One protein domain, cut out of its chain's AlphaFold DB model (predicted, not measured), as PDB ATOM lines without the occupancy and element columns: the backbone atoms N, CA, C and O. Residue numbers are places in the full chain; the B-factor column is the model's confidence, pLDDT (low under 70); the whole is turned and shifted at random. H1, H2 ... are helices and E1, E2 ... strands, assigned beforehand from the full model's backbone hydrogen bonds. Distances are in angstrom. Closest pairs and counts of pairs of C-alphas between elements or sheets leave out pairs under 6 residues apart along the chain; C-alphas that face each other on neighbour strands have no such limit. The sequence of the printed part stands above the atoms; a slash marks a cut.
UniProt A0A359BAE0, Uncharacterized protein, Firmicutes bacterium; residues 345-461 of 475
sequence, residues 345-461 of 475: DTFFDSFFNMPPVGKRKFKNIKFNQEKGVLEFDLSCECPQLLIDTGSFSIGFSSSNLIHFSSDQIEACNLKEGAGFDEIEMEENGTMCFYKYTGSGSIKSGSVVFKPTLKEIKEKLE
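What this domain is: This is residues 345 to 461 of the 475 residues of an uncharacterized protein of Firmicutes bacterium (UniProt A0A359BAE0). Two strongly twisted sheets, E1 E2 E5 and E6 E9 E8 E7, stand partly face to face as a sandwich with crossed strands. At one side the small hairpin E3 and E4 and the short helix H1 pack together, and helix H2 lies off at the end of the printed part. The printed part has 117 residues, with two named helices and nine named strands in the order H1 E1 E2 E3 E4 E5 E6 E7 E8 E9 H2; each sheet is antiparallel and the class is mixed. The whole is compact, with a radius of gyration of the C-alphas of 14.1 A and spans of 43 by 32 by 25 A.

How they stand to each other: H1, residues 345 to 351, is closest to E3, residues 385 to 388, at the C-alphas of Thr 346 and Asp 388, 4.5 A apart. E1, residues 360 to 368, and E2, residues 373 to 380, form a hairpin; N 363 and O 377 are 2.8 A apart. H1 only grazes the sheet E1 E2 E5, with 345 to 347. E3 and E4, residues 393 to 396, form a hairpin, with N 386 and O 395 at 2.8 A. E5, residues 401 to 406, is antiparallel to E2, with N 376 and O 404 at 3.0 A. The chain changes from the one sheet of the sandwich, E1 E2 E5, to the other, E6 E9 E8 E7, at the tight link from E5 to E6, residues 409 to 412. E7, residues 422 to 425, E8, residues 430 to 437, and E9, residues 440 to 449, form a meander, each strand the antiparallel neighbour of the one before; N 424 and O 432 are 2.9 A apart, N 433 and O 445 2.9 A. E6 is the antiparallel neighbour of E9, with N 410 and O 448 at 2.8 A, and these four form a Greek key, a meander of three with the first strand beside the fourth. In the sandwich the facing parts are 10.2 A centre to centre, their strands at 43 degrees. H2, residues 453 to 461, is not on either of these sheets. In H1 and H2 every O i to N i+4 pair is within hydrogen-bond range.

Where its parts are: H1 begins at C-alpha 345, (-32.231, -0.514, -33.077). E1 is 23.5 A long and bends by 54 degrees at residue 364; E2 is 22.5 A and E5 16.7 A. E8 is 22.2 A. E9, 26.7 A, bends by 52 degrees at residue 444 and ends at C-alpha 449, (-31.692, 7.141, -25.578). H2, 12.5 A, ends at C-alpha 461, (-27.094, 7.080, -43.529).

The domain as a whole: The C-alphas farthest apart, those of Gly 438 and Glu 461, are 43.5 A apart. The printed part has no cut, and no link is long. Mean pLDDT of the printed part is 80.7; residues 353, 355 to 356, 427, 429 and 451 to 461 are under 70.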
ATOM      1  N   ASP A 345     -31.773  -0.584 -31.695       76.25
ATOM      2  CA  ASP A 345     -32.231  -0.514 -33.077       76.25
ATOM      3  C   ASP A 345     -33.159  -1.676 -33.414       76.25
ATOM      4  O   ASP A 345     -34.264  -1.423 -33.896       76.25
ATOM      5  N   THR A 346     -32.822  -2.910 -33.023       83.75
ATOM      6  CA  THR A 346     -33.734  -4.051 -33.198       83.75
ATOM      7  C   THR A 346     -35.057  -3.830 -32.465       83.75
ATOM      8  O   THR A 346     -36.142  -4.075 -33.003       83.75
ATOM      9  N   PHE A 347     -35.013  -3.340 -31.222       82.06
ATOM     10  CA  PHE A 347     -36.229  -3.037 -30.465       82.06
ATOM     11  C   PHE A 347     -37.047  -1.924 -31.132       82.06
ATOM     12  O   PHE A 347     -38.276  -2.016 -31.225       82.06
ATOM     13  N   PHE A 348     -36.374  -0.889 -31.635       78.38
ATOM     14  CA  PHE A 348     -37.009   0.221 -32.327       78.38
ATOM     15  C   PHE A 348     -37.704  -0.222 -33.625       78.38
ATOM     16  O   PHE A 348     -38.879   0.089 -33.852       78.38
ATOM     17  N   ASP A 349     -37.004  -0.998 -34.448       79.38
ATOM     18  CA  ASP A 349     -37.491  -1.527 -35.719       79.38
ATOM     19  C   ASP A 349     -38.656  -2.503 -35.541       79.38
ATOM     20  O   ASP A 349     -39.621  -2.456 -36.308       79.38
ATOM     21  N   SER A 350     -38.598  -3.337 -34.503       84.25
ATOM     22  CA  SER A 350     -39.582  -4.395 -34.259       84.25
ATOM     23  C   SER A 350     -40.874  -3.896 -33.608       84.25
ATOM     24  O   SER A 350     -41.948  -4.429 -33.887       84.25
ATOM     25  N   PHE A 351     -40.798  -2.913 -32.701       79.38
ATOM     26  CA  PHE A 351     -41.915  -2.621 -31.790       79.38
ATOM     27  C   PHE A 351     -42.545  -1.236 -31.924       79.38
ATOM     28  O   PHE A 351     -43.691  -1.097 -31.494       79.38
ATOM     29  N   PHE A 352     -41.856  -0.245 -32.498       71.19
ATOM     30  CA  PHE A 352     -42.396   1.120 -32.634       71.19
ATOM     31  C   PHE A 352     -43.015   1.387 -33.988       71.19
ATOM     32  O   PHE A 352     -44.062   2.017 -34.081       71.19
ATOM     33  N   ASN A 353     -42.351   0.926 -35.041       63.94
ATOM     34  CA  ASN A 353     -42.787   1.215 -36.398       63.94
ATOM     35  C   ASN A 353     -43.704   0.132 -36.977       63.94
ATOM     36  O   ASN A 353     -44.102   0.232 -38.134       63.94
ATOM     37  N   MET A 354     -44.019  -0.893 -36.181       70.81
ATOM     38  CA  MET A 354     -44.933  -1.969 -36.542       70.81
ATOM     39  C   MET A 354     -46.097  -2.005 -35.547       70.81
ATOM     40  O   MET A 354     -45.876  -1.843 -34.340       70.81
ATOM     41  N   PRO A 355     -47.334  -2.234 -36.017       69.25
ATOM     42  CA  PRO A 355     -48.497  -2.274 -35.144       69.25
ATOM     43  C   PRO A 355     -48.369  -3.408 -34.112       69.25
ATOM     44  O   PRO A 355     -47.819  -4.474 -34.409       69.25
ATOM     45  N   PRO A 356     -48.846  -3.215 -32.871       69.00
ATOM     46  CA  PRO A 356     -48.713  -4.228 -31.839       69.00
ATOM     47  C   PRO A 356     -49.548  -5.478 -32.134       69.00
ATOM     48  O   PRO A 356     -50.763  -5.404 -32.305       69.00
ATOM     49  N   VAL A 357     -48.905  -6.651 -32.117       78.12
ATOM     50  CA  VAL A 357     -49.592  -7.943 -32.274       78.12
ATOM     51  C   VAL A 357     -49.934  -8.519 -30.906       78.12
ATOM     52  O   VAL A 357     -49.092  -9.123 -30.234       78.12
ATOM     53  N   GLY A 358     -51.189  -8.323 -30.502       78.31
ATOM     54  CA  GLY A 358     -51.713  -8.792 -29.219       78.31
ATOM     55  C   GLY A 358     -51.256  -7.948 -28.028       78.31
ATOM     56  O   GLY A 358     -50.609  -6.907 -28.170       78.31
ATOM     57  N   LYS A 359     -51.620  -8.382 -26.818       82.12
ATOM     58  CA  LYS A 359     -51.239  -7.665 -25.593       82.12
ATOM     59  C   LYS A 359     -49.764  -7.874 -25.265       82.12
ATOM     60  O   LYS A 359     -49.242  -8.990 -25.313       82.12
ATOM     61  N   ARG A 360     -49.118  -6.787 -24.846       86.00
ATOM     62  CA  ARG A 360     -47.722  -6.745 -24.405       86.00
ATOM     63  C   ARG A 360     -47.671  -6.411 -22.919       86.00
ATOM     64  O   ARG A 360     -48.498  -5.652 -22.419       86.00
ATOM     65  N   LYS A 361     -46.726  -7.009 -22.195       88.38
ATOM     66  CA  LYS A 361     -46.455  -6.678 -20.791       88.38
ATOM     67  C   LYS A 361     -44.967  -6.559 -20.549       88.38
ATOM     68  O   LYS A 361     -44.253  -7.557 -20.618       88.38
ATOM     69  N   PHE A 362     -44.544  -5.363 -20.176       88.38
ATOM     70  CA  PHE A 362     -43.180  -5.049 -19.777       88.38
ATOM     71  C   PHE A 362     -43.038  -5.295 -18.275       88.38
ATOM     72  O   PHE A 362     -43.894  -4.865 -17.496       88.38
ATOM     73  N   LYS A 363     -42.008  -6.032 -17.855       89.06
ATOM     74  CA  LYS A 363     -41.787  -6.455 -16.463       89.06
ATOM     75  C   LYS A 363     -40.299  -6.473 -16.122       89.06
ATOM     76  O   LYS A 363     -39.453  -6.376 -17.000       89.06
ATOM     77  N   ASN A 364     -39.997  -6.660 -14.834       89.31
ATOM     78  CA  ASN A 364     -38.639  -6.891 -14.323       89.31
ATOM     79  C   ASN A 364     -37.645  -5.782 -14.687       89.31
ATOM     80  O   ASN A 364     -36.478  -6.047 -14.954       89.31
ATOM     81  N   ILE A 365     -38.123  -4.540 -14.675       88.19
ATOM     82  CA  ILE A 365     -37.353  -3.383 -15.118       88.19
ATOM     83  C   ILE A 365     -36.227  -3.100 -14.136       88.19
ATOM     84  O   ILE A 365     -36.474  -2.957 -12.934       88.19
ATOM     85  N   LYS A 366     -35.010  -2.992 -14.661       89.31
ATOM     86  CA  LYS A 366     -33.798  -2.655 -13.917       89.31
ATOM     87  C   LYS A 366     -33.049  -1.575 -14.670       89.31
ATOM     88  O   LYS A 366     -32.851  -1.700 -15.875       89.31
ATOM     89  N   PHE A 367     -32.619  -0.537 -13.965       86.94
ATOM     90  CA  PHE A 367     -31.832   0.528 -14.569       86.94
ATOM     91  C   PHE A 367     -30.570   0.784 -13.757       86.94
ATOM     92  O   PHE A 367     -30.622   1.257 -12.625       86.94
ATOM     93  N   ASN A 368     -29.419   0.499 -14.357       85.81
ATOM     94  CA  ASN A 368     -28.133   0.850 -13.791       85.81
ATOM     95  C   ASN A 368     -27.712   2.232 -14.299       85.81
ATOM     96  O   ASN A 368     -27.185   2.360 -15.404       85.81
ATOM     97  N   GLN A 369     -27.909   3.252 -13.464       82.06
ATOM     98  CA  GLN A 369     -27.576   4.635 -13.802       82.06
ATOM     99  C   GLN A 369     -26.079   4.854 -14.071       82.06
ATOM    100  O   GLN A 369     -25.735   5.648 -14.939       82.06
ATOM    101  N   GLU A 370     -25.188   4.158 -13.359       82.62
ATOM    102  CA  GLU A 370     -23.736   4.308 -13.542       82.62
ATOM    103  C   GLU A 370     -23.269   3.776 -14.899       82.62
ATOM    104  O   GLU A 370     -22.344   4.323 -15.495       82.62
ATOM    105  N   LYS A 371     -23.909   2.708 -15.383       83.38
ATOM    106  CA  LYS A 371     -23.572   2.061 -16.657       83.38
ATOM    107  C   LYS A 371     -24.438   2.523 -17.829       83.38
ATOM    108  O   LYS A 371     -24.132   2.153 -18.952       83.38
ATOM    109  N   GLY A 372     -25.514   3.272 -17.577       83.81
ATOM    110  CA  GLY A 372     -26.504   3.618 -18.602       83.81
ATOM    111  C   GLY A 372     -27.258   2.400 -19.147       83.81
ATOM    112  O   GLY A 372     -27.724   2.430 -20.280       83.81
ATOM    113  N   VAL A 373     -27.361   1.318 -18.362       88.25
ATOM    114  CA  VAL A 373     -27.953   0.049 -18.813       88.25
ATOM    115  C   VAL A 373     -29.389  -0.078 -18.321       88.25
ATOM    116  O   VAL A 373     -29.627  -0.055 -17.112       88.25
ATOM    117  N   LEU A 374     -30.333  -0.252 -19.245       88.12
ATOM    118  CA  LEU A 374     -31.722  -0.618 -18.964       88.12
ATOM    119  C   LEU A 374     -31.987  -2.043 -19.428       88.12
ATOM    120  O   LEU A 374     -31.755  -2.375 -20.587       88.12
ATOM    121  N   GLU A 375     -32.558  -2.837 -18.530       90.62
ATOM    122  CA  GLU A 375     -33.005  -4.197 -18.800       90.62
ATOM    123  C   GLU A 375     -34.486  -4.339 -18.458       90.62
ATOM    124  O   GLU A 375     -34.949  -3.827 -17.431       90.62
ATOM    125  N   PHE A 376     -35.231  -5.064 -19.291       90.19
ATOM    126  CA  PHE A 376     -36.593  -5.487 -18.976       90.19
ATOM    127  C   PHE A 376     -36.997  -6.732 -19.760       90.19
ATOM    128  O   PHE A 376     -36.437  -7.053 -20.805       90.19
ATOM    129  N   ASP A 377     -38.040  -7.397 -19.271       90.50
ATOM    130  CA  ASP A 377     -38.667  -8.512 -19.964       90.50
ATOM    131  C   ASP A 377     -39.973  -8.062 -20.616       90.50
ATOM    132  O   ASP A 377     -40.866  -7.514 -19.960       90.50
ATOM    133  N   LEU A 378     -40.109  -8.340 -21.906       89.62
ATOM    134  CA  LEU A 378     -41.319  -8.161 -22.689       89.62
ATOM    135  C   LEU A 378     -42.028  -9.512 -22.837       89.62
ATOM    136  O   LEU A 378     -41.533 -10.437 -23.472       89.62
ATOM    137  N   SER A 379     -43.215  -9.624 -22.249       90.25
ATOM    138  CA  SER A 379     -44.100 -10.774 -22.416       90.25
ATOM    139  C   SER A 379     -45.163 -10.467 -23.469       90.25
ATOM    140  O   SER A 379     -45.915  -9.501 -23.329       90.25
ATOM    141  N   CYS A 380     -45.238 -11.315 -24.489       88.12
ATOM    142  CA  CYS A 380     -46.175 -11.227 -25.606       88.12
ATOM    143  C   CYS A 380     -47.155 -12.408 -25.597       88.12
ATOM    144  O   CYS A 380     -46.864 -13.477 -25.061       88.12
ATOM    145  N   GLU A 381     -48.328 -12.230 -26.206       87.31
ATOM    146  CA  GLU A 381     -49.308 -13.316 -26.366       87.31
ATOM    147  C   GLU A 381     -48.859 -14.369 -27.394       87.31
ATOM    148  O   GLU A 381     -49.143 -15.555 -27.224       87.31
ATOM    149  N   CYS A 382     -48.115 -13.954 -28.420       85.50
ATOM    150  CA  CYS A 382     -47.558 -14.816 -29.461       85.50
ATOM    151  C   CYS A 382     -46.117 -14.405 -29.816       85.50
ATOM    152  O   CYS A 382     -45.722 -13.270 -29.508       85.50
ATOM    153  N   PRO A 383     -45.343 -15.287 -30.481       85.94
ATOM    154  CA  PRO A 383     -44.011 -14.948 -30.970       85.94
ATOM    155  C   PRO A 383     -44.070 -13.729 -31.892       85.94
ATOM    156  O   PRO A 383     -44.869 -13.703 -32.828       85.94
ATOM    157  N   GLN A 384     -43.247 -12.722 -31.608       86.88
ATOM    158  CA  GLN A 384     -43.209 -11.466 -32.361       86.88
ATOM    159  C   GLN A 384     -42.185 -11.562 -33.487       86.88
ATOM    160  O   GLN A 384     -41.241 -12.347 -33.405       86.88
ATOM    161  N   LEU A 385     -42.359 -10.754 -34.529       90.06
ATOM    162  CA  LEU A 385     -41.348 -10.611 -35.568       90.06
ATOM    163  C   LEU A 385     -40.283  -9.620 -35.088       90.06
ATOM    164  O   LEU A 385     -40.600  -8.460 -34.830       90.06
ATOM    165  N   LEU A 386     -39.053 -10.099 -34.931       90.50
ATOM    166  CA  LEU A 386     -37.891  -9.273 -34.631       90.50
ATOM    167  C   LEU A 386     -37.227  -8.876 -35.943       90.50
ATOM    168  O   LEU A 386     -37.018  -9.733 -36.802       90.50
ATOM    169  N   ILE A 387     -36.936  -7.591 -36.093       88.88
ATOM    170  CA  ILE A 387     -36.366  -6.977 -37.287       88.88
ATOM    171  C   ILE A 387     -35.182  -6.137 -36.839       88.88
ATOM    172  O   ILE A 387     -35.332  -5.294 -35.961       88.88
ATOM    173  N   ASP A 388     -34.047  -6.355 -37.479       86.88
ATOM    174  CA  ASP A 388     -32.846  -5.552 -37.345       86.88
ATOM    175  C   ASP A 388     -32.433  -5.108 -38.752       86.88
ATOM    176  O   ASP A 388     -31.946  -5.901 -39.568       86.88
ATOM    177  N   THR A 389     -32.691  -3.838 -39.067       81.38
ATOM    178  CA  THR A 389     -32.335  -3.279 -40.376       81.38
ATOM    179  C   THR A 389     -30.833  -3.046 -40.536       81.38
ATOM    180  O   THR A 389     -30.368  -3.009 -41.674       81.38
ATOM    181  N   GLY A 390     -30.072  -2.938 -39.441       79.12
ATOM    182  CA  GLY A 390     -28.624  -2.731 -39.451       79.12
ATOM    183  C   GLY A 390     -27.846  -4.010 -39.757       79.12
ATOM    184  O   GLY A 390     -26.908  -3.989 -40.558       79.12
ATOM    185  N   SER A 391     -28.255  -5.141 -39.174       79.38
ATOM    186  CA  SER A 391     -27.682  -6.461 -39.486       79.38
ATOM    187  C   SER A 391     -28.393  -7.197 -40.624       79.38
ATOM    188  O   SER A 391     -27.938  -8.263 -41.040       79.38
ATOM    189  N   PHE A 392     -29.480  -6.625 -41.152       86.00
ATOM    190  CA  PHE A 392     -30.342  -7.236 -42.167       86.00
ATOM    191  C   PHE A 392     -30.944  -8.572 -41.715       86.00
ATOM    192  O   PHE A 392     -31.111  -9.500 -42.515       86.00
ATOM    193  N   SER A 393     -31.257  -8.667 -40.425       86.50
ATOM    194  CA  SER A 393     -31.763  -9.884 -39.805       86.50
ATOM    195  C   SER A 393     -33.245  -9.751 -39.492       86.50
ATOM    196  O   SER A 393     -33.713  -8.720 -39.009       86.50
ATOM    197  N   ILE A 394     -34.011 -10.805 -39.755       90.88
ATOM    198  CA  ILE A 394     -35.439 -10.828 -39.457       90.88
ATOM    199  C   ILE A 394     -35.906 -12.237 -39.118       90.88
ATOM    200  O   ILE A 394     -35.556 -13.209 -39.780       90.88
ATOM    201  N   GLY A 395     -36.712 -12.374 -38.071       90.81
ATOM    202  CA  GLY A 395     -37.166 -13.688 -37.640       90.81
ATOM    203  C   GLY A 395     -38.131 -13.644 -36.471       90.81
ATOM    204  O   GLY A 395     -38.210 -12.670 -35.728       90.81
ATOM    205  N   PHE A 396     -38.885 -14.725 -36.292       89.88
ATOM    206  CA  PHE A 396     -39.769 -14.842 -35.137       89.88
ATOM    207  C   PHE A 396     -38.969 -15.039 -33.854       89.88
ATOM    208  O   PHE A 396     -38.078 -15.886 -33.802       89.88
ATOM    209  N   SER A 397     -39.342 -14.319 -32.798       87.56
ATOM    210  CA  SER A 397     -38.793 -14.528 -31.464       87.56
ATOM    211  C   SER A 397     -38.907 -16.003 -31.071       87.56
ATOM    212  O   SER A 397     -39.947 -16.641 -31.240       87.56
ATOM    213  N   SER A 398     -37.829 -16.564 -30.522       83.75
ATOM    214  CA  SER A 398     -37.786 -17.975 -30.112       83.75
ATOM    215  C   SER A 398     -38.752 -18.298 -28.967       83.75
ATOM    216  O   SER A 398     -39.072 -19.461 -28.721       83.75
ATOM    217  N   SER A 399     -39.221 -17.271 -28.255       84.81
ATOM    218  CA  SER A 399     -40.169 -17.402 -27.163       84.81
ATOM    219  C   SER A 399     -41.108 -16.190 -27.079       84.81
ATOM    220  O   SER A 399     -40.855 -15.142 -27.678       84.81
ATOM    221  N   ASN A 400     -42.190 -16.339 -26.313       87.94
ATOM    222  CA  ASN A 400     -43.133 -15.264 -25.977       87.94
ATOM    223  C   ASN A 400     -42.616 -14.339 -24.861       87.94
ATOM    224  O   ASN A 400     -43.288 -13.375 -24.493       87.94
ATOM    225  N   LEU A 401     -41.467 -14.666 -24.272       89.12
ATOM    226  CA  LEU A 401     -40.758 -13.848 -23.304       89.12
ATOM    227  C   LEU A 401     -39.450 -13.379 -23.937       89.12
ATOM    228  O   LEU A 401     -38.565 -14.171 -24.258       89.12
ATOM    229  N   ILE A 402     -39.346 -12.079 -24.124       88.56
ATOM    230  CA  ILE A 402     -38.248 -11.446 -24.827       88.56
ATOM    231  C   ILE A 402     -37.484 -10.609 -23.807       88.56
ATOM    232  O   ILE A 402     -38.074  -9.763 -23.141       88.56
ATOM    233  N   HIS A 403     -36.185 -10.860 -23.666       89.00
ATOM    234  CA  HIS A 403     -35.329 -10.065 -22.795       89.00
ATOM    235  C   HIS A 403     -34.694  -8.933 -23.600       89.00
ATOM    236  O   HIS A 403     -34.050  -9.193 -24.615       89.00
ATOM    237  N   PHE A 404     -34.885  -7.695 -23.153       88.44
ATOM    238  CA  PHE A 404     -34.259  -6.506 -23.721       88.44
ATOM    239  C   PHE A 404     -33.178  -5.987 -22.778       88.44
ATOM    240  O   PHE A 404     -33.413  -5.878 -21.572       88.44
ATOM    241  N   SER A 405     -32.033  -5.612 -23.347       88.00
ATOM    242  CA  SER A 405     -30.951  -4.933 -22.642       88.00
ATOM    243  C   SER A 405     -30.305  -3.908 -23.566       88.00
ATOM    244  O   SER A 405     -29.866  -4.254 -24.659       88.00
ATOM    245  N   SER A 406     -30.181  -2.665 -23.109       85.81
ATOM    246  CA  SER A 406     -29.468  -1.617 -23.842       85.81
ATOM    247  C   SER A 406     -28.622  -0.775 -22.899       85.81
ATOM    248  O   SER A 406     -29.098  -0.374 -21.840       85.81
ATOM    249  N   ASP A 407     -27.381  -0.503 -23.300       84.06
ATOM    250  CA  ASP A 407     -26.424   0.391 -22.637       84.06
ATOM    251  C   ASP A 407     -26.452   1.827 -23.198       84.06
ATOM    252  O   ASP A 407     -25.658   2.683 -22.809       84.06
ATOM    253  N   GLN A 408     -27.396   2.108 -24.097       77.62
ATOM    254  CA  GLN A 408     -27.554   3.390 -24.780       77.62
ATOM    255  C   GLN A 408     -28.543   4.322 -24.068       77.62
ATOM    256  O   GLN A 408     -29.171   5.169 -24.701       77.62
ATOM    257  N   ILE A 409     -28.726   4.187 -22.751       82.81
ATOM    258  CA  ILE A 409     -29.704   4.990 -22.006       82.81
ATOM    259  C   ILE A 409     -29.040   6.196 -21.355       82.81
ATOM    260  O   ILE A 409     -28.169   6.074 -20.495       82.81
ATOM    261  N   GLU A 410     -29.511   7.386 -21.716       81.25
ATOM    262  CA  GLU A 410     -29.080   8.640 -21.104       81.25
ATOM    263  C   GLU A 410     -29.801   8.925 -19.789       81.25
ATOM    264  O   GLU A 410     -29.184   9.340 -18.808       81.25
ATOM    265  N   ALA A 411     -31.117   8.729 -19.775       80.94
ATOM    266  CA  ALA A 411     -31.944   8.998 -18.614       80.94
ATOM    267  C   ALA A 411     -33.093   7.997 -18.543       80.94
ATOM    268  O   ALA A 411     -33.712   7.666 -19.551       80.94
ATOM    269  N   CYS A 412     -33.413   7.549 -17.334       83.94
ATOM    270  CA  CYS A 412     -34.535   6.661 -17.077       83.94
ATOM    271  C   CYS A 412     -35.299   7.164 -15.855       83.94
ATOM    272  O   CYS A 412     -34.730   7.381 -14.787       83.94
ATOM    273  N   ASN A 413     -36.601   7.350 -16.028       87.44
ATOM    274  CA  ASN A 413     -37.552   7.708 -14.985       87.44
ATOM    275  C   ASN A 413     -38.586   6.585 -14.797       87.44
ATOM    276  O   ASN A 413     -39.779   6.831 -14.619       87.44
ATOM    277  N   LEU A 414     -38.137   5.334 -14.908       84.31
ATOM    278  CA  LEU A 414     -38.931   4.154 -14.587       84.31
ATOM    279  C   LEU A 414     -38.564   3.679 -13.183       84.31
ATOM    280  O   LEU A 414     -37.396   3.661 -12.800       84.31
ATOM    281  N   LYS A 415     -39.568   3.273 -12.407       82.44
ATOM    282  CA  LYS A 415     -39.325   2.638 -11.109       82.44
ATOM    283  C   LYS A 415     -38.879   1.196 -11.326       82.44
ATOM    284  O   LYS A 415     -39.534   0.464 -12.068       82.44
ATOM    285  N   GLU A 416     -37.817   0.779 -10.643       83.00
ATOM    286  CA  GLU A 416     -37.373  -0.616 -10.677       83.00
ATOM    287  C   GLU A 416     -38.502  -1.570 -10.266       83.00
ATOM    288  O   GLU A 416     -39.301  -1.282  -9.370       83.00
ATOM    289  N   GLY A 417     -38.592  -2.703 -10.962       79.88
ATOM    290  CA  GLY A 417     -39.635  -3.708 -10.749       79.88
ATOM    291  C   GLY A 417     -41.047  -3.287 -11.176       79.88
ATOM    292  O   GLY A 417     -41.979  -4.080 -11.024       79.88
ATOM    293  N   ALA A 418     -41.241  -2.078 -11.715       78.69
ATOM    294  CA  ALA A 418     -42.521  -1.678 -12.285       78.69
ATOM    295  C   ALA A 418     -42.866  -2.510 -13.533       78.69
ATOM    296  O   ALA A 418     -42.004  -3.135 -14.153       78.69
ATOM    297  N   GLY A 419     -44.151  -2.514 -13.887       82.62
ATOM    298  CA  GLY A 419     -44.632  -3.119 -15.121       82.62
ATOM    299  C   GLY A 419     -45.596  -2.202 -15.859       82.62
ATOM    300  O   GLY A 419     -46.341  -1.444 -15.225       82.62
ATOM    301  N   PHE A 420     -45.559  -2.301 -17.184       86.19
ATOM    302  CA  PHE A 420     -46.254  -1.427 -18.128       86.19
ATOM    303  C   PHE A 420     -46.914  -2.253 -19.231       86.19
ATOM    304  O   PHE A 420     -46.569  -3.421 -19.433       86.19
ATOM    305  N   ASP A 421     -47.856  -1.636 -19.932       83.56
ATOM    306  CA  ASP A 421     -48.680  -2.293 -20.945       83.56
ATOM    307  C   ASP A 421     -48.457  -1.705 -22.349       83.56
ATOM    308  O   ASP A 421     -48.665  -2.399 -23.341       83.56
ATOM    309  N   GLU A 422     -47.991  -0.455 -22.442       83.75
ATOM    310  CA  GLU A 422     -47.876   0.286 -23.701       83.75
ATOM    311  C   GLU A 422     -46.655   1.217 -23.710       83.75
ATOM    312  O   GLU A 422     -46.172   1.652 -22.658       83.75
ATOM    313  N   ILE A 423     -46.154   1.492 -24.915       82.62
ATOM    314  CA  ILE A 423     -45.020   2.371 -25.197       82.62
ATOM    315  C   ILE A 423     -45.413   3.376 -26.281       82.62
ATOM    316  O   ILE A 423     -46.023   2.998 -27.274       82.62
ATOM    317  N   GLU A 424     -45.022   4.636 -26.116       80.94
ATOM    318  CA  GLU A 424     -45.140   5.671 -27.152       80.94
ATOM    319  C   GLU A 424     -43.821   6.439 -27.269       80.94
ATOM    320  O   GLU A 424     -43.068   6.543 -26.298       80.94
ATOM    321  N   MET A 425     -43.543   6.998 -28.444       75.44
ATOM    322  CA  MET A 425     -42.374   7.848 -28.675       75.44
ATOM    323  C   MET A 425     -42.811   9.310 -28.800       75.44
ATOM    324  O   MET A 425     -43.676   9.631 -29.611       75.44
ATOM    325  N   GLU A 426     -42.207  10.200 -28.016       78.94
ATOM    326  CA  GLU A 426     -42.400  11.647 -28.149       78.94
ATOM    327  C   GLU A 426     -41.564  12.214 -29.311       78.94
ATOM    328  O   GLU A 426     -40.521  11.667 -29.674       78.94
ATOM    329  N   GLU A 427     -41.969  13.366 -29.861       68.25
ATOM    330  CA  GLU A 427     -41.257  14.052 -30.960       68.25
ATOM    331  C   GLU A 427     -39.788  14.376 -30.635       68.25
ATOM    332  O   GLU A 427     -38.948  14.478 -31.528       68.25
ATOM    333  N   ASN A 428     -39.462  14.521 -29.349       71.56
ATOM    334  CA  ASN A 428     -38.108  14.774 -28.854       71.56
ATOM    335  C   ASN A 428     -37.236  13.499 -28.762       71.56
ATOM    336  O   ASN A 428     -36.089  13.588 -28.326       71.56
ATOM    337  N   GLY A 429     -37.762  12.327 -29.140       67.44
ATOM    338  CA  GLY A 429     -37.074  11.035 -29.053       67.44
ATOM    339  C   GLY A 429     -37.139  10.357 -27.679       67.44
ATOM    340  O   GLY A 429     -36.413   9.393 -27.443       67.44
ATOM    341  N   THR A 430     -37.984  10.845 -26.766       82.50
ATOM    342  CA  THR A 430     -38.209  10.231 -25.451       82.50
ATOM    343  C   THR A 430     -39.239   9.115 -25.549       82.50
ATOM    344  O   THR A 430     -40.373   9.327 -25.978       82.50
ATOM    345  N   MET A 431     -38.878   7.935 -25.060       83.50
ATOM    346  CA  MET A 431     -39.773   6.788 -24.973       83.50
ATOM    347  C   MET A 431     -40.586   6.853 -23.684       83.50
ATOM    348  O   MET A 431     -40.033   6.921 -22.587       83.50
ATOM    349  N   CYS A 432     -41.905   6.823 -23.798       86.69
ATOM    350  CA  CYS A 432     -42.839   6.924 -22.687       86.69
ATOM    351  C   CYS A 432     -43.539   5.592 -22.457       86.69
ATOM    352  O   CYS A 432     -44.000   4.956 -23.397       86.69
ATOM    353  N   PHE A 433     -43.632   5.184 -21.194       86.81
ATOM    354  CA  PHE A 433     -44.227   3.912 -20.798       86.81
ATOM    355  C   PHE A 433     -45.545   4.159 -20.083       86.81
ATOM    356  O   PHE A 433     -45.614   4.965 -19.149       86.81
ATOM    357  N   TYR A 434     -46.577   3.428 -20.481       88.44
ATOM    358  CA  TYR A 434     -47.935   3.594 -19.988       88.44
ATOM    359  C   TYR A 434     -48.451   2.315 -19.353       88.44
ATOM    360  O   TYR A 434     -48.121   1.199 -19.755       88.44
ATOM    361  N   LYS A 435     -49.293   2.492 -18.339       87.50
ATOM    362  CA  LYS A 435     -49.997   1.405 -17.669       87.50
ATOM    363  C   LYS A 435     -51.493   1.574 -17.863       87.50
ATOM    364  O   LYS A 435     -52.020   2.664 -17.620       87.50
ATOM    365  N   TYR A 436     -52.179   0.504 -18.249       85.75
ATOM    366  CA  TYR A 436     -53.629   0.510 -18.339       85.75
ATOM    367  C   TYR A 436     -54.253   0.497 -16.947       85.75
ATOM    368  O   TYR A 436     -53.916  -0.283 -16.054       85.75
ATOM    369  N   THR A 437     -55.223   1.379 -16.784       81.00
ATOM    370  CA  THR A 437     -56.114   1.466 -15.637       81.00
ATOM    371  C   THR A 437     -57.545   1.274 -16.125       81.00
ATOM    372  O   THR A 437     -57.830   1.434 -17.311       81.00
ATOM    373  N   GLY A 438     -58.478   0.951 -15.226       76.50
ATOM    374  CA  GLY A 438     -59.894   0.803 -15.593       76.50
ATOM    375  C   GLY A 438     -60.528   2.056 -16.223       76.50
ATOM    376  O   GLY A 438     -61.621   1.963 -16.767       76.50
ATOM    377  N   SER A 439     -59.851   3.208 -16.161       75.75
ATOM    378  CA  SER A 439     -60.276   4.506 -16.697       75.75
ATOM    379  C   SER A 439     -59.438   5.015 -17.882       75.75
ATOM    380  O   SER A 439     -59.633   6.156 -18.288       75.75
ATOM    381  N   GLY A 440     -58.501   4.223 -18.421       81.50
ATOM    382  CA  GLY A 440     -57.607   4.630 -19.521       81.50
ATOM    383  C   GLY A 440     -56.132   4.324 -19.241       81.50
ATOM    384  O   GLY A 440     -55.815   3.600 -18.297       81.50
ATOM    385  N   SER A 441     -55.212   4.861 -20.038       84.06
ATOM    386  CA  SER A 441     -53.763   4.712 -19.843       84.06
ATOM    387  C   SER A 441     -53.182   5.866 -19.013       84.06
ATOM    388  O   SER A 441     -53.605   7.014 -19.127       84.06
ATOM    389  N   ILE A 442     -52.216   5.569 -18.135       87.19
ATOM    390  CA  ILE A 442     -51.484   6.580 -17.352       87.19
ATOM    391  C   ILE A 442     -49.986   6.443 -17.624       87.19
ATOM    392  O   ILE A 442     -49.417   5.357 -17.454       87.19
ATOM    393  N   LYS A 443     -49.345   7.561 -17.995       87.25
ATOM    394  CA  LYS A 443     -47.887   7.650 -18.162       87.25
ATOM    395  C   LYS A 443     -47.215   7.301 -16.839       87.25
ATOM    396  O   LYS A 443     -47.390   7.983 -15.832       87.25
ATOM    397  N   SER A 444     -46.482   6.200 -16.845       83.69
ATOM    398  CA  SER A 444     -45.874   5.600 -15.661       83.69
ATOM    399  C   SER A 444     -44.365   5.837 -15.574       83.69
ATOM    400  O   SER A 444     -43.781   5.636 -14.509       83.69
ATOM    401  N   GLY A 445     -43.747   6.311 -16.658       87.25
ATOM    402  CA  GLY A 445     -42.377   6.814 -16.683       87.25
ATOM    403  C   GLY A 445     -41.875   7.039 -18.108       87.25
ATOM    404  O   GLY A 445     -42.651   6.967 -19.064       87.25
ATOM    405  N   SER A 446     -40.585   7.335 -18.247       88.75
ATOM    406  CA  SER A 446     -39.955   7.586 -19.546       88.75
ATOM    407  C   SER A 446     -38.472   7.221 -19.571       88.75
ATOM    408  O   SER A 446     -37.827   7.163 -18.524       88.75
ATOM    409  N   VAL A 447     -37.937   6.998 -20.769       86.25
ATOM    410  CA  VAL A 447     -36.538   6.663 -21.050       86.25
ATOM    411  C   VAL A 447     -36.045   7.519 -22.218       86.25
ATOM    412  O   VAL A 447     -36.767   7.704 -23.195       86.25
ATOM    413  N   VAL A 448     -34.826   8.042 -22.116       83.62
ATOM    414  CA  VAL A 448     -34.148   8.833 -23.152       83.62
ATOM    415  C   VAL A 448     -32.915   8.067 -23.626       83.62
ATOM    416  O   VAL A 448     -32.114   7.632 -22.795       83.62
ATOM    417  N   PHE A 449     -32.769   7.909 -24.941       75.88
ATOM    418  CA  PHE A 449     -31.692   7.141 -25.578       75.88
ATOM    419  C   PHE A 449     -30.565   8.038 -26.109       75.88
ATOM    420  O   PHE A 449     -30.785   9.206 -26.425       75.88
ATOM    421  N   LYS A 450     -29.362   7.463 -26.222       73.00
ATOM    422  CA  LYS A 450     -28.140   8.043 -26.794       73.00
ATOM    423  C   LYS A 450     -27.641   7.149 -27.937       73.00
ATOM    424  O   LYS A 450     -27.177   6.054 -27.636       73.00
ATOM    425  N   PRO A 451     -27.631   7.595 -29.207       61.41
ATOM    426  CA  PRO A 451     -27.937   8.939 -29.714       61.41
ATOM    427  C   PRO A 451     -29.443   9.233 -29.815       61.41
ATOM    428  O   PRO A 451     -30.274   8.329 -29.759       61.41
ATOM    429  N   THR A 452     -29.803  10.501 -30.020       60.88
ATOM    430  CA  THR A 452     -31.183  10.876 -30.363       60.88
ATOM    431  C   THR A 452     -31.616  10.212 -31.678       60.88
ATOM    432  O   THR A 452     -30.797   9.938 -32.552       60.88
ATOM    433  N   LEU A 453     -32.923  10.015 -31.876       54.38
ATOM    434  CA  LEU A 453     -33.504   9.448 -33.109       54.38
ATOM    435  C   LEU A 453     -32.985  10.112 -34.404       54.38
ATOM    436  O   LEU A 453     -32.885   9.469 -35.444       54.38
ATOM    437  N   LYS A 454     -32.636  11.401 -34.330       55.50
ATOM    438  CA  LYS A 454     -32.035  12.175 -35.421       55.50
ATOM    439  C   LYS A 454     -30.585  11.765 -35.706       55.50
ATOM    440  O   LYS A 454     -30.228  11.555 -36.857       55.50
ATOM    441  N   GLU A 455     -29.770  11.621 -34.669       56.84
ATOM    442  CA  GLU A 455     -28.366  11.209 -34.780       56.84
ATOM    443  C   GLU A 455     -28.232   9.741 -35.209       56.84
ATOM    444  O   GLU A 455     -27.286   9.389 -35.906       56.84
ATOM    445  N   ILE A 456     -29.194   8.889 -34.841       54.16
ATOM    446  CA  ILE A 456     -29.265   7.495 -35.302       54.16
ATOM    447  C   ILE A 456     -29.528   7.437 -36.808       54.16
ATOM    448  O   ILE A 456     -28.791   6.756 -37.519       54.16
ATOM    449  N   LYS A 457     -30.498   8.218 -37.304       53.75
ATOM    450  CA  LYS A 457     -30.750   8.367 -38.747       53.75
ATOM    451  C   LYS A 457     -29.514   8.889 -39.486       53.75
ATOM    452  O   LYS A 457     -29.092   8.302 -40.472       53.75
ATOM    453  N   GLU A 458     -28.866   9.930 -38.966       52.47
ATOM    454  CA  GLU A 458     -27.647  10.488 -39.572       52.47
ATOM    455  C   GLU A 458     -26.459   9.500 -39.556       52.47
ATOM    456  O   GLU A 458     -25.624   9.508 -40.464       52.47
ATOM    457  N   LYS A 459     -26.346   8.638 -38.537       49.94
ATOM    458  CA  LYS A 459     -25.264   7.650 -38.422       49.94
ATOM    459  C   LYS A 459     -25.465   6.460 -39.365       49.94
ATOM    460  O   LYS A 459     -24.514   6.092 -40.054       49.94
ATOM    461  N   LEU A 460     -26.682   5.926 -39.456       46.41
ATOM    462  CA  LEU A 460     -27.039   4.844 -40.382       46.41
ATOM    463  C   LEU A 460     -26.881   5.279 -41.848       46.41
ATOM    464  O   LEU A 460     -26.228   4.582 -42.630       46.41
ATOM    465  N   GLU A 461     -27.327   6.490 -42.202       49.56
ATOM    466  CA  GLU A 461     -27.094   7.080 -43.529       49.56
ATOM    467  C   GLU A 461     -25.598   7.149 -43.889       49.56
ATOM    468  O   GLU A 461     -25.203   6.930 -45.041       49.56
TER     469      GLU A 461